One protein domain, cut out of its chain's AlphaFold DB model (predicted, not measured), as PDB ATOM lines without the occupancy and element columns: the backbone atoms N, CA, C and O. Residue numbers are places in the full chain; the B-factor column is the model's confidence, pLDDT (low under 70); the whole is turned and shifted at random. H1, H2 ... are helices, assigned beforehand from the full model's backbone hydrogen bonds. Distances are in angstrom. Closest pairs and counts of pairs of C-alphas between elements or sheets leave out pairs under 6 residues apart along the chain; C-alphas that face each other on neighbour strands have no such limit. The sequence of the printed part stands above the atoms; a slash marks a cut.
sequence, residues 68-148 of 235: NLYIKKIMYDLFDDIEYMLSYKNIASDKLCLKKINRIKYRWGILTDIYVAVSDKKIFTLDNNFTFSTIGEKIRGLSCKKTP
ATOM      1  N   ASN A  68      25.966  16.901 104.297       73.31
ATOM      2  CA  ASN A  68      24.810  17.503 104.964       73.31
ATOM      3  C   ASN A  68      23.787  16.469 105.449       73.31
ATOM      4  O   ASN A  68      22.728  16.840 105.957       73.31
ATOM      5  N   LEU A  69      24.088  15.172 105.338       74.81
ATOM      6  CA  LEU A  69      23.167  14.106 105.730       74.81
ATOM      7  C   LEU A  69      22.738  14.194 107.204       74.81
ATOM      8  O   LEU A  69      21.595  13.886 107.533       74.81
ATOM      9  N   TYR A  70      23.626  14.666 108.087       71.62
ATOM     10  CA  TYR A  70      23.288  14.925 109.487       71.62
ATOM     11  C   TYR A  70      22.138  15.934 109.625       71.62
ATOM     12  O   TYR A  70      21.183  15.708 110.366       71.62
ATOM     13  N   ILE A  71      22.217  17.026 108.864       81.00
ATOM     14  CA  ILE A  71      21.233  18.108 108.872       81.00
ATOM     15  C   ILE A  71      19.911  17.599 108.305       81.00
ATOM     16  O   ILE A  71      18.868  17.756 108.940       81.00
ATOM     17  N   LYS A  72      19.968  16.898 107.165       82.94
ATOM     18  CA  LYS A  72      18.793  16.260 106.555       82.94
ATOM     19  C   LYS A  72      18.102  15.311 107.528       82.94
ATOM     20  O   LYS A  72      16.884  15.339 107.640       82.94
ATOM     21  N   LYS A  73      18.864  14.527 108.289       79.06
ATOM     22  CA  LYS A  73      18.301  13.646 109.308       79.06
ATOM     23  C   LYS A  73      17.574  14.397 110.414       79.06
ATOM     24  O   LYS A  73      16.457  14.019 110.742       79.06
ATOM     25  N   ILE A  74      18.181  15.439 110.987       83.19
ATOM     26  CA  ILE A  74      17.501  16.238 112.018       83.19
ATOM     27  C   ILE A  74      16.174  16.770 111.467       83.19
ATOM     28  O   ILE A  74      15.167  16.754 112.173       83.19
ATOM     29  N   MET A  75      16.160  17.196 110.203       87.25
ATOM     30  CA  MET A  75      14.942  17.649 109.541       87.25
ATOM     31  C   MET A  75      13.903  16.533 109.357       87.25
ATOM     32  O   MET A  75      12.740  16.776 109.667       87.25
ATOM     33  N   TYR A  76      14.286  15.333 108.904       83.56
ATOM     34  CA  TYR A  76      13.366  14.190 108.781       83.56
ATOM     35  C   TYR A  76      12.820  13.733 110.140       83.56
ATOM     36  O   TYR A  76      11.616  13.552 110.284       83.56
ATOM     37  N   ASP A  77      13.672  13.626 111.162       83.56
ATOM     38  CA  ASP A  77      13.246  13.261 112.518       83.56
ATOM     39  C   ASP A  77      12.235  14.282 113.068       83.56
ATOM     40  O   ASP A  77      11.222  13.914 113.662       83.56
ATOM     41  N   LEU A  78      12.495  15.581 112.861       89.38
ATOM     42  CA  LEU A  78      11.568  16.647 113.241       89.38
ATOM     43  C   LEU A  78      10.259  16.571 112.456       89.38
ATOM     44  O   LEU A  78       9.199  16.791 113.040       89.38
ATOM     45  N   PHE A  79      10.317  16.269 111.159       86.06
ATOM     46  CA  PHE A  79       9.131  16.091 110.326       86.06
ATOM     47  C   PHE A  79       8.223  14.995 110.873       86.06
ATOM     48  O   PHE A  79       7.058  15.264 111.171       86.06
ATOM     49  N   ASP A  80       8.776  13.800 111.067       83.38
ATOM     50  CA  ASP A  80       8.050  12.634 111.560       83.38
ATOM     51  C   ASP A  80       7.453  12.895 112.947       83.38
ATOM     52  O   ASP A  80       6.283  12.592 113.190       83.38
ATOM     53  N   ASP A  81       8.225  13.509 113.852       84.81
ATOM     54  CA  ASP A  81       7.755  13.863 115.192       84.81
ATOM     55  C   ASP A  81       6.579  14.863 115.130       84.81
ATOM     56  O   ASP A  81       5.586  14.711 115.849       84.81
ATOM     57  N   ILE A  82       6.658  15.877 114.262       87.12
ATOM     58  CA  ILE A  82       5.605  16.886 114.073       87.12
ATOM     59  C   ILE A  82       4.356  16.259 113.450       87.12
ATOM     60  O   ILE A  82       3.253  16.475 113.953       87.12
ATOM     61  N   GLU A  83       4.492  15.473 112.381       84.44
ATOM     62  CA  GLU A  83       3.359  14.791 111.748       84.44
ATOM     63  C   GLU A  83       2.683  13.811 112.703       84.44
ATOM     64  O   GLU A  83       1.451  13.743 112.773       84.44
ATOM     65  N   TYR A  84       3.471  13.083 113.491       82.69
ATOM     66  CA  TYR A  84       2.952  12.213 114.535       82.69
ATOM     67  C   TYR A  84       2.110  13.004 115.545       82.69
ATOM     68  O   TYR A  84       1.007  12.581 115.893       82.69
ATOM     69  N   MET A  85       2.581  14.177 115.977       82.25
ATOM     70  CA  MET A  85       1.831  15.031 116.900       82.25
ATOM     71  C   MET A  85       0.558  15.613 116.269       82.25
ATOM     72  O   MET A  85      -0.475  15.662 116.932       82.25
ATOM     73  N   LEU A  86       0.600  16.011 114.995       79.44
ATOM     74  CA  LEU A  86      -0.549  16.584 114.280       79.44
ATOM     75  C   LEU A  86      -1.614  15.538 113.910       79.44
ATOM     76  O   LEU A  86      -2.806  15.843 113.890       79.44
ATOM     77  N   SER A  87      -1.205  14.305 113.616       75.06
ATOM     78  CA  SER A  87      -2.110  13.219 113.218       75.06
ATOM     79  C   SER A  87      -2.895  12.617 114.389       75.06
ATOM     80  O   SER A  87      -3.949  12.005 114.182       75.06
ATOM     81  N   TYR A  88      -2.430  12.798 115.627       66.06
ATOM     82  CA  TYR A  88      -3.016  12.153 116.798       66.06
ATOM     83  C   TYR A  88      -4.067  13.037 117.491       66.06
ATOM     84  O   TYR A  88      -3.763  13.878 118.332       66.06
ATOM     85  N   LYS A  89      -5.353  12.803 117.186       55.81
ATOM     86  CA  LYS A  89      -6.496  13.588 117.711       55.81
ATOM     87  C   LYS A  89      -6.726  13.500 119.236       55.81
ATOM     88  O   LYS A  89      -7.436  14.355 119.778       55.81
ATOM     89  N   ASN A  90      -6.132  12.515 119.919       52.97
ATOM     90  CA  ASN A  90      -6.409  12.168 121.322       52.97
ATOM     91  C   ASN A  90      -5.131  12.022 122.161       52.97
ATOM     92  O   ASN A  90      -4.908  10.986 122.788       52.97
ATOM     93  N   ILE A  91      -4.264  13.035 122.183       55.12
ATOM     94  CA  ILE A  91      -3.241  13.069 123.230       55.12
ATOM     95  C   ILE A  91      -3.946  13.465 124.528       55.12
ATOM     96  O   ILE A  91      -4.377  14.606 124.685       55.12
ATOM     97  N   ALA A  92      -4.109  12.475 125.410       53.38
ATOM     98  CA  ALA A  92      -4.512  12.668 126.793       53.38
ATOM     99  C   ALA A  92      -3.658  13.779 127.411       53.38
ATOM    100  O   ALA A  92      -2.436  13.825 127.217       53.38
ATOM    101  N   SER A  93      -4.344  14.706 128.063       62.31
ATOM    102  CA  SER A  93      -3.810  15.980 128.500       62.31
ATOM    103  C   SER A  93      -2.637  15.844 129.470       62.31
ATOM    104  O   SER A  93      -2.417  14.842 130.153       62.31
ATOM    105  N   ASP A  94      -1.877  16.931 129.470       66.44
ATOM    106  CA  ASP A  94      -0.897  17.349 130.455       66.44
ATOM    107  C   ASP A  94       0.529  16.801 130.293       66.44
ATOM    108  O   ASP A  94       1.304  17.401 129.551       66.44
ATOM    109  N   LYS A  95       0.981  15.707 130.916       69.50
ATOM    110  CA  LYS A  95       2.450  15.526 131.074       69.50
ATOM    111  C   LYS A  95       3.193  14.933 129.867       69.50
ATOM    112  O   LYS A  95       4.299  15.365 129.536       69.50
ATOM    113  N   LEU A  96       2.633  13.913 129.215       78.12
ATOM    114  CA  LEU A  96       3.316  13.211 128.115       78.12
ATOM    115  C   LEU A  96       3.320  14.025 126.819       78.12
ATOM    116  O   LEU A  96       4.309  14.000 126.087       78.12
ATOM    117  N   CYS A  97       2.244  14.770 126.566       81.81
ATOM    118  CA  CYS A  97       2.156  15.688 125.439       81.81
ATOM    119  C   CYS A  97       3.233  16.774 125.521       81.81
ATOM    120  O   CYS A  97       4.035  16.929 124.598       81.81
ATOM    121  N   LEU A  98       3.306  17.458 126.668       83.12
ATOM    122  CA  LEU A  98       4.278  18.522 126.907       83.12
ATOM    123  C   LEU A  98       5.714  18.009 126.781       83.12
ATOM    124  O   LEU A  98       6.530  18.642 126.117       83.12
ATOM    125  N   LYS A  99       6.019  16.819 127.318       84.31
ATOM    126  CA  LYS A  99       7.341  16.190 127.147       84.31
ATOM    127  C   LYS A  99       7.715  15.990 125.675       84.31
ATOM    128  O   LYS A  99       8.853  16.261 125.299       84.31
ATOM    129  N   LYS A 100       6.776  15.531 124.841       85.75
ATOM    130  CA  LYS A 100       7.013  15.350 123.401       85.75
ATOM    131  C   LYS A 100       7.229  16.690 122.694       85.75
ATOM    132  O   LYS A 100       8.213  16.822 121.973       85.75
ATOM    133  N   ILE A 101       6.389  17.694 122.961       88.06
ATOM    134  CA  ILE A 101       6.560  19.047 122.401       88.06
ATOM    135  C   ILE A 101       7.907  19.645 122.815       88.06
ATOM    136  O   ILE A 101       8.621  20.176 121.970       88.06
ATOM    137  N   ASN A 102       8.298  19.524 124.084       87.31
ATOM    138  CA  ASN A 102       9.575  20.048 124.569       87.31
ATOM    139  C   ASN A 102      10.765  19.379 123.873       87.31
ATOM    140  O   ASN A 102      11.721  20.058 123.509       87.31
ATOM    141  N   ARG A 103      10.690  18.069 123.609       88.12
ATOM    142  CA  ARG A 103      11.721  17.361 122.837       88.12
ATOM    143  C   ARG A 103      11.815  17.862 121.394       88.12
ATOM    144  O   ARG A 103      12.925  18.025 120.890       88.12
ATOM    145  N   ILE A 104      10.678  18.130 120.750       90.69
ATOM    146  CA  ILE A 104      10.628  18.724 119.403       90.69
ATOM    147  C   ILE A 104      11.253  20.124 119.423       90.69
ATOM    148  O   ILE A 104      12.126  20.411 118.610       90.69
ATOM    149  N   LYS A 105      10.883  20.970 120.395       91.19
ATOM    150  CA  LYS A 105      11.450  22.320 120.561       91.19
ATOM    151  C   LYS A 105      12.961  22.297 120.797       91.19
ATOM    152  O   LYS A 105      13.674  23.094 120.201       91.19
ATOM    153  N   TYR A 106      13.456  21.364 121.609       87.88
ATOM    154  CA  TYR A 106      14.890  21.186 121.838       87.88
ATOM    155  C   TYR A 106      15.641  20.841 120.542       87.88
ATOM    156  O   TYR A 106      16.625  21.489 120.196       87.88
ATOM    157  N   ARG A 107      15.141  19.862 119.775       87.12
ATOM    158  CA  ARG A 107      15.714  19.484 118.470       87.12
ATOM    159  C   ARG A 107      15.645  20.623 117.451       87.12
ATOM    160  O   ARG A 107      16.565  20.790 116.657       87.12
ATOM    161  N   TRP A 108      14.579  21.416 117.494       94.00
ATOM    162  CA  TRP A 108      14.433  22.617 116.681       94.00
ATOM    163  C   TRP A 108      15.450  23.706 117.037       94.00
ATOM    164  O   TRP A 108      15.984  24.337 116.128       94.00
ATOM    165  N   GLY A 109      15.766  23.887 118.322       89.25
ATOM    166  CA  GLY A 109      16.851  24.768 118.767       89.25
ATOM    167  C   GLY A 109      18.185  24.377 118.133       89.25
ATOM    168  O   GLY A 109      18.792  25.188 117.443       89.25
ATOM    169  N   ILE A 110      18.550  23.092 118.219       86.81
ATOM    170  CA  ILE A 110      19.764  22.562 117.574       86.81
ATOM    171  C   ILE A 110      19.759  22.834 116.062       86.81
ATOM    172  O   ILE A 110      20.754  23.295 115.508       86.81
ATOM    173  N   LEU A 111      18.643  22.560 115.375       91.00
ATOM    174  CA  LEU A 111      18.543  22.821 113.938       91.00
ATOM    175  C   LEU A 111      18.674  24.318 113.615       91.00
ATOM    176  O   LEU A 111      19.245  24.660 112.585       91.00
ATOM    177  N   THR A 112      18.168  25.194 114.485       92.69
ATOM    178  CA  THR A 112      18.275  26.654 114.349       92.69
ATOM    179  C   THR A 112      19.720  27.117 114.485       92.69
ATOM    180  O   THR A 112      20.186  27.877 113.641       92.69
ATOM    181  N   ASP A 113      20.456  26.610 115.473       87.75
ATOM    182  CA  ASP A 113      21.872  26.943 115.662       87.75
ATOM    183  C   ASP A 113      22.704  26.521 114.443       87.75
ATOM    184  O   ASP A 113      23.503  27.295 113.909       87.75
ATOM    185  N   ILE A 114      22.448  25.314 113.926       87.06
ATOM    186  CA  ILE A 114      23.075  24.821 112.695       87.06
ATOM    187  C   ILE A 114      22.664  25.687 111.497       87.06
ATOM    188  O   ILE A 114      23.504  26.031 110.665       87.06
ATOM    189  N   TYR A 115      21.388  26.069 111.404       90.31
ATOM    190  CA  TYR A 115      20.899  26.947 110.350       90.31
ATOM    191  C   TYR A 115      21.616  28.289 110.363       90.31
ATOM    192  O   TYR A 115      21.965  28.771 109.294       90.31
ATOM    193  N   VAL A 116      21.887  28.885 111.523       89.00
ATOM    194  CA  VAL A 116      22.659  30.132 111.621       89.00
ATOM    195  C   VAL A 116      24.098  29.921 111.143       89.00
ATOM    196  O   VAL A 116      24.586  30.713 110.337       89.00
ATOM    197  N   ALA A 117      24.744  28.835 111.576       85.25
ATOM    198  CA  ALA A 117      26.151  28.562 111.294       85.25
ATOM    199  C   ALA A 117      26.450  28.191 109.828       85.25
ATOM    200  O   ALA A 117      27.540  28.475 109.332       85.25
ATOM    201  N   VAL A 118      25.517  27.547 109.121       84.19
ATOM    202  CA  VAL A 118      25.768  27.042 107.763       84.19
ATOM    203  C   VAL A 118      25.392  28.067 106.695       84.19
ATOM    204  O   VAL A 118      24.244  28.498 106.612       84.19
ATOM    205  N   SER A 119      26.338  28.428 105.825       84.31
ATOM    206  CA  SER A 119      26.117  29.426 104.765       84.31
ATOM    207  C   SER A 119      25.150  28.960 103.674       84.31
ATOM    208  O   SER A 119      24.308  29.739 103.228       84.31
ATOM    209  N   ASP A 120      25.249  27.701 103.237       85.94
ATOM    210  CA  ASP A 120      24.375  27.173 102.189       85.94
ATOM    211  C   ASP A 120      23.002  26.804 102.755       85.94
ATOM    212  O   ASP A 120      22.810  25.738 103.336       85.94
ATOM    213  N   LYS A 121      22.020  27.690 102.572       87.12
ATOM    214  CA  LYS A 121      20.658  27.470 103.073       87.12
ATOM    215  C   LYS A 121      19.865  26.448 102.254       87.12
ATOM    216  O   LYS A 121      18.829  25.985 102.726       87.12
ATOM    217  N   LYS A 122      20.325  26.072 101.054       86.56
ATOM    218  CA  LYS A 122      19.603  25.127 100.182       86.56
ATOM    219  C   LYS A 122      19.508  23.734 100.795       86.56
ATOM    220  O   LYS A 122      18.563  23.012 100.498       86.56
ATOM    221  N   ILE A 123      20.437  23.389 101.685       85.88
ATOM    222  CA  ILE A 123      20.460  22.100 102.385       85.88
ATOM    223  C   ILE A 123      19.281  21.928 103.353       85.88
ATOM    224  O   ILE A 123      18.989  20.805 103.750       85.88
ATOM    225  N   PHE A 124      18.601  23.022 103.722       88.44
ATOM    226  CA  PHE A 124      17.451  23.008 104.627       88.44
ATOM    227  C   PHE A 124      16.109  22.942 103.888       88.44
ATOM    228  O   PHE A 124      15.104  23.498 104.345       88.44
ATOM    229  N   THR A 125      16.103  22.249 102.753       87.12
ATOM    230  CA  THR A 125      14.921  21.961 101.940       87.12
ATOM    231  C   THR A 125      14.900  20.467 101.643       87.12
ATOM    232  O   THR A 125      15.854  19.938 101.076       87.12
ATOM    233  N   LEU A 126      13.819  19.791 102.034       79.19
ATOM    234  CA  LEU A 126      13.546  18.392 101.693       79.19
ATOM    235  C   LEU A 126      12.480  18.301 100.591       79.19
ATOM    236  O   LEU A 126      11.670  19.217 100.426       79.19
ATOM    237  N   ASP A 127      12.433  17.159  99.900       71.44
ATOM    238  CA  ASP A 127      11.611  16.918  98.698       71.44
ATOM    239  C   ASP A 127      10.085  17.095  98.898       71.44
ATOM    240  O   ASP A 127       9.344  17.265  97.935       71.44
ATOM    241  N   ASN A 128       9.599  17.135 100.146       65.94
ATOM    242  CA  ASN A 128       8.171  17.218 100.498       65.94
ATOM    243  C   ASN A 128       7.689  18.637 100.871       65.94
ATOM    244  O   ASN A 128       6.811  18.787 101.721       65.94
ATOM    245  N   ASN A 129       8.280  19.694 100.296       69.44
ATOM    246  CA  ASN A 129       8.061  21.098 100.705       69.44
ATOM    247  C   ASN A 129       8.379  21.364 102.185       69.44
ATOM    248  O   ASN A 129       7.925  22.348 102.770       69.44
ATOM    249  N   PHE A 130       9.170  20.482 102.794       78.12
ATOM    250  CA  PHE A 130       9.576  20.605 104.178       78.12
ATOM    251  C   PHE A 130      10.880  21.396 104.235       78.12
ATOM    252  O   PHE A 130      11.979  20.880 104.036       78.12
ATOM    253  N   THR A 131      10.723  22.695 104.437       89.94
ATOM    254  CA  THR A 131      11.799  23.672 104.598       89.94
ATOM    255  C   THR A 131      11.975  24.041 106.065       89.94
ATOM    256  O   THR A 131      11.047  23.895 106.869       89.94
ATOM    257  N   PHE A 132      13.127  24.623 106.403       90.06
ATOM    258  CA  PHE A 132      13.354  25.253 107.709       90.06
ATOM    259  C   PHE A 132      12.177  26.146 108.151       90.06
ATOM    260  O   PHE A 132      11.682  26.011 109.267       90.06
ATOM    261  N   SER A 133      11.662  26.997 107.256       89.69
ATOM    262  CA  SER A 133      10.533  27.887 107.567       89.69
ATOM    263  C   SER A 133       9.266  27.108 107.922       89.69
ATOM    264  O   SER A 133       8.655  27.342 108.964       89.69
ATOM    265  N   THR A 134       8.898  26.128 107.093       90.19
ATOM    266  CA  THR A 134       7.682  25.329 107.312       90.19
ATOM    267  C   THR A 134       7.754  24.466 108.576       90.19
ATOM    268  O   THR A 134       6.727  24.241 109.217       90.19
ATOM    269  N   ILE A 135       8.955  24.017 108.972       88.50
ATOM    270  CA  ILE A 135       9.179  23.353 110.264       88.50
ATOM    271  C   ILE A 135       8.802  24.308 111.393       88.50
ATOM    272  O   ILE A 135       7.982  23.969 112.246       88.50
ATOM    273  N   GLY A 136       9.377  25.512 111.374       90.06
ATOM    274  CA  GLY A 136       9.145  26.522 112.398       90.06
ATOM    275  C   GLY A 136       7.664  26.871 112.548       90.06
ATOM    276  O   GLY A 136       7.165  26.959 113.669       90.06
ATOM    277  N   GLU A 137       6.938  27.016 111.440       90.50
ATOM    278  CA  GLU A 137       5.492  27.272 111.452       90.50
ATOM    279  C   GLU A 137       4.700  26.121 112.077       90.50
ATOM    280  O   GLU A 137       3.879  26.339 112.971       90.50
ATOM    281  N   LYS A 138       4.974  24.877 111.667       88.88
ATOM    282  CA  LYS A 138       4.272  23.707 112.207       88.88
ATOM    283  C   LYS A 138       4.542  23.508 113.696       88.88
ATOM    284  O   LYS A 138       3.618  23.146 114.417       88.88
ATOM    285  N   ILE A 139       5.759  23.790 114.170       89.44
ATOM    286  CA  ILE A 139       6.102  23.726 115.600       89.44
ATOM    287  C   ILE A 139       5.303  24.752 116.407       89.44
ATOM    288  O   ILE A 139       4.823  24.413 117.488       89.44
ATOM    289  N   ARG A 140       5.114  25.978 115.898       86.88
ATOM    290  CA  ARG A 140       4.270  26.992 116.565       86.88
ATOM    291  C   ARG A 140       2.815  26.542 116.684       86.88
ATOM    292  O   ARG A 140       2.159  26.877 117.663       86.88
ATOM    293  N   GLY A 141       2.330  25.767 115.714       83.44
ATOM    294  CA  GLY A 141       0.986  25.188 115.726       83.44
ATOM    295  C   GLY A 141       0.803  23.995 116.673       83.44
ATOM    296  O   GLY A 141      -0.330  23.556 116.877       83.44
ATOM    297  N   LEU A 142       1.878  23.452 117.259       85.75
ATOM    298  CA  LEU A 142       1.770  22.336 118.198       85.75
ATOM    299  C   LEU A 142       1.202  22.812 119.536       85.75
ATOM    300  O   LEU A 142       1.799  23.628 120.236       85.75
ATOM    301  N   SER A 143       0.076  22.229 119.930       81.31
ATOM    302  CA  SER A 143      -0.539  22.454 121.235       81.31
ATOM    303  C   SER A 143      -1.031  21.142 121.837       81.31
ATOM    304  O   SER A 143      -1.375  20.192 121.134       81.31
ATOM    305  N   CYS A 144      -1.048  21.093 123.164       79.19
ATOM    306  CA  CYS A 144      -1.694  20.027 123.917       79.19
ATOM    307  C   CYS A 144      -3.107  20.484 124.272       79.19
ATOM    308  O   CYS A 144      -3.287  21.619 124.715       79.19
ATOM    309  N   LYS A 145      -4.114  19.620 124.106       72.31
ATOM    310  CA  LYS A 145      -5.456  19.918 124.618       72.31
ATOM    311  C   LYS A 145      -5.369  20.043 126.140       72.31
ATOM    312  O   LYS A 145      -4.904  19.108 126.791       72.31
ATOM    313  N   LYS A 146      -5.818  21.174 126.689       59.16
ATOM    314  CA  LYS A 146      -6.097  21.280 128.122       59.16
ATOM    315  C   LYS A 146      -7.259  20.343 128.440       59.16
ATOM    316  O   LYS A 146      -8.229  20.285 127.680       59.16
ATOM    317  N   THR A 147      -7.152  19.594 129.530       53.47
ATOM    318  CA  THR A 147      -8.310  18.931 130.134       53.47
ATOM    319  C   THR A 147      -9.386  20.003 130.341       53.47
ATOM    320  O   THR A 147      -9.030  21.082 130.822       53.47
ATOM    321  N   PRO A 148     -10.657  19.791 129.953       48.94
ATOM    322  CA  PRO A 148     -11.712  20.722 130.330       48.94
ATOM    323  C   PRO A 148     -11.687  20.848 131.852       48.94
ATOM    324  O   PRO A 148     -11.723  19.822 132.537       48.94
TER     325      PRO A 148
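What this domain is: This is residues 68 to 148 of the 235 residues of an uncharacterized protein of Plasmodium vivax Brazil I (UniProt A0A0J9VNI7). H2, the longest helix, forms a long hairpin with H1; shorter H4 lies alongside, the three centres making a triangle, and tiny H3 sits by the hairpin's open end. The 81 printed residues include four named helices, H1 to H4 in chain order, and no named strand: all helix. The rod spans 46 by 22 by 18 A, only just compact, close to loose, with a radius of gyration of the C-alphas of 13.6 A.

Where its parts are: Find C-alpha 95 at (2.450, 15.526, 131.074); H2 runs 33.5 A from there to residue 117. H1, residues 69 to 87, covers 26.4 A. H3 is residues 121 to 124, 5.7 A. H4, residues 132 to 140, covers 12.8 A, ending at C-alpha 140 (4.270, 26.992, 116.565).

How they stand to each other: Look at Ile 104 and Leu 78: their C-alphas, 6.6 A apart, are the closest where H2, with residues 104 to 114 alone, touches H1, at a shallow tilt of 31 degrees, opposite ways. H4 touches H1, closest at C-alphas 139 and 82, 7.0 A. H3 touches H1, closest at C-alphas 124 and 72, 7.1 A. In H1, H2 and H4 every O i to N i+4 pair is within hydrogen-bond range; H3 is too short for one.

The domain as a whole: C-alphas 119 and 148 are farthest apart, 46.5 A. The printed part has no cut and no long link. Look for pLDDT under 70 at residues 88 to 95, 128 to 129 and 146 to 148.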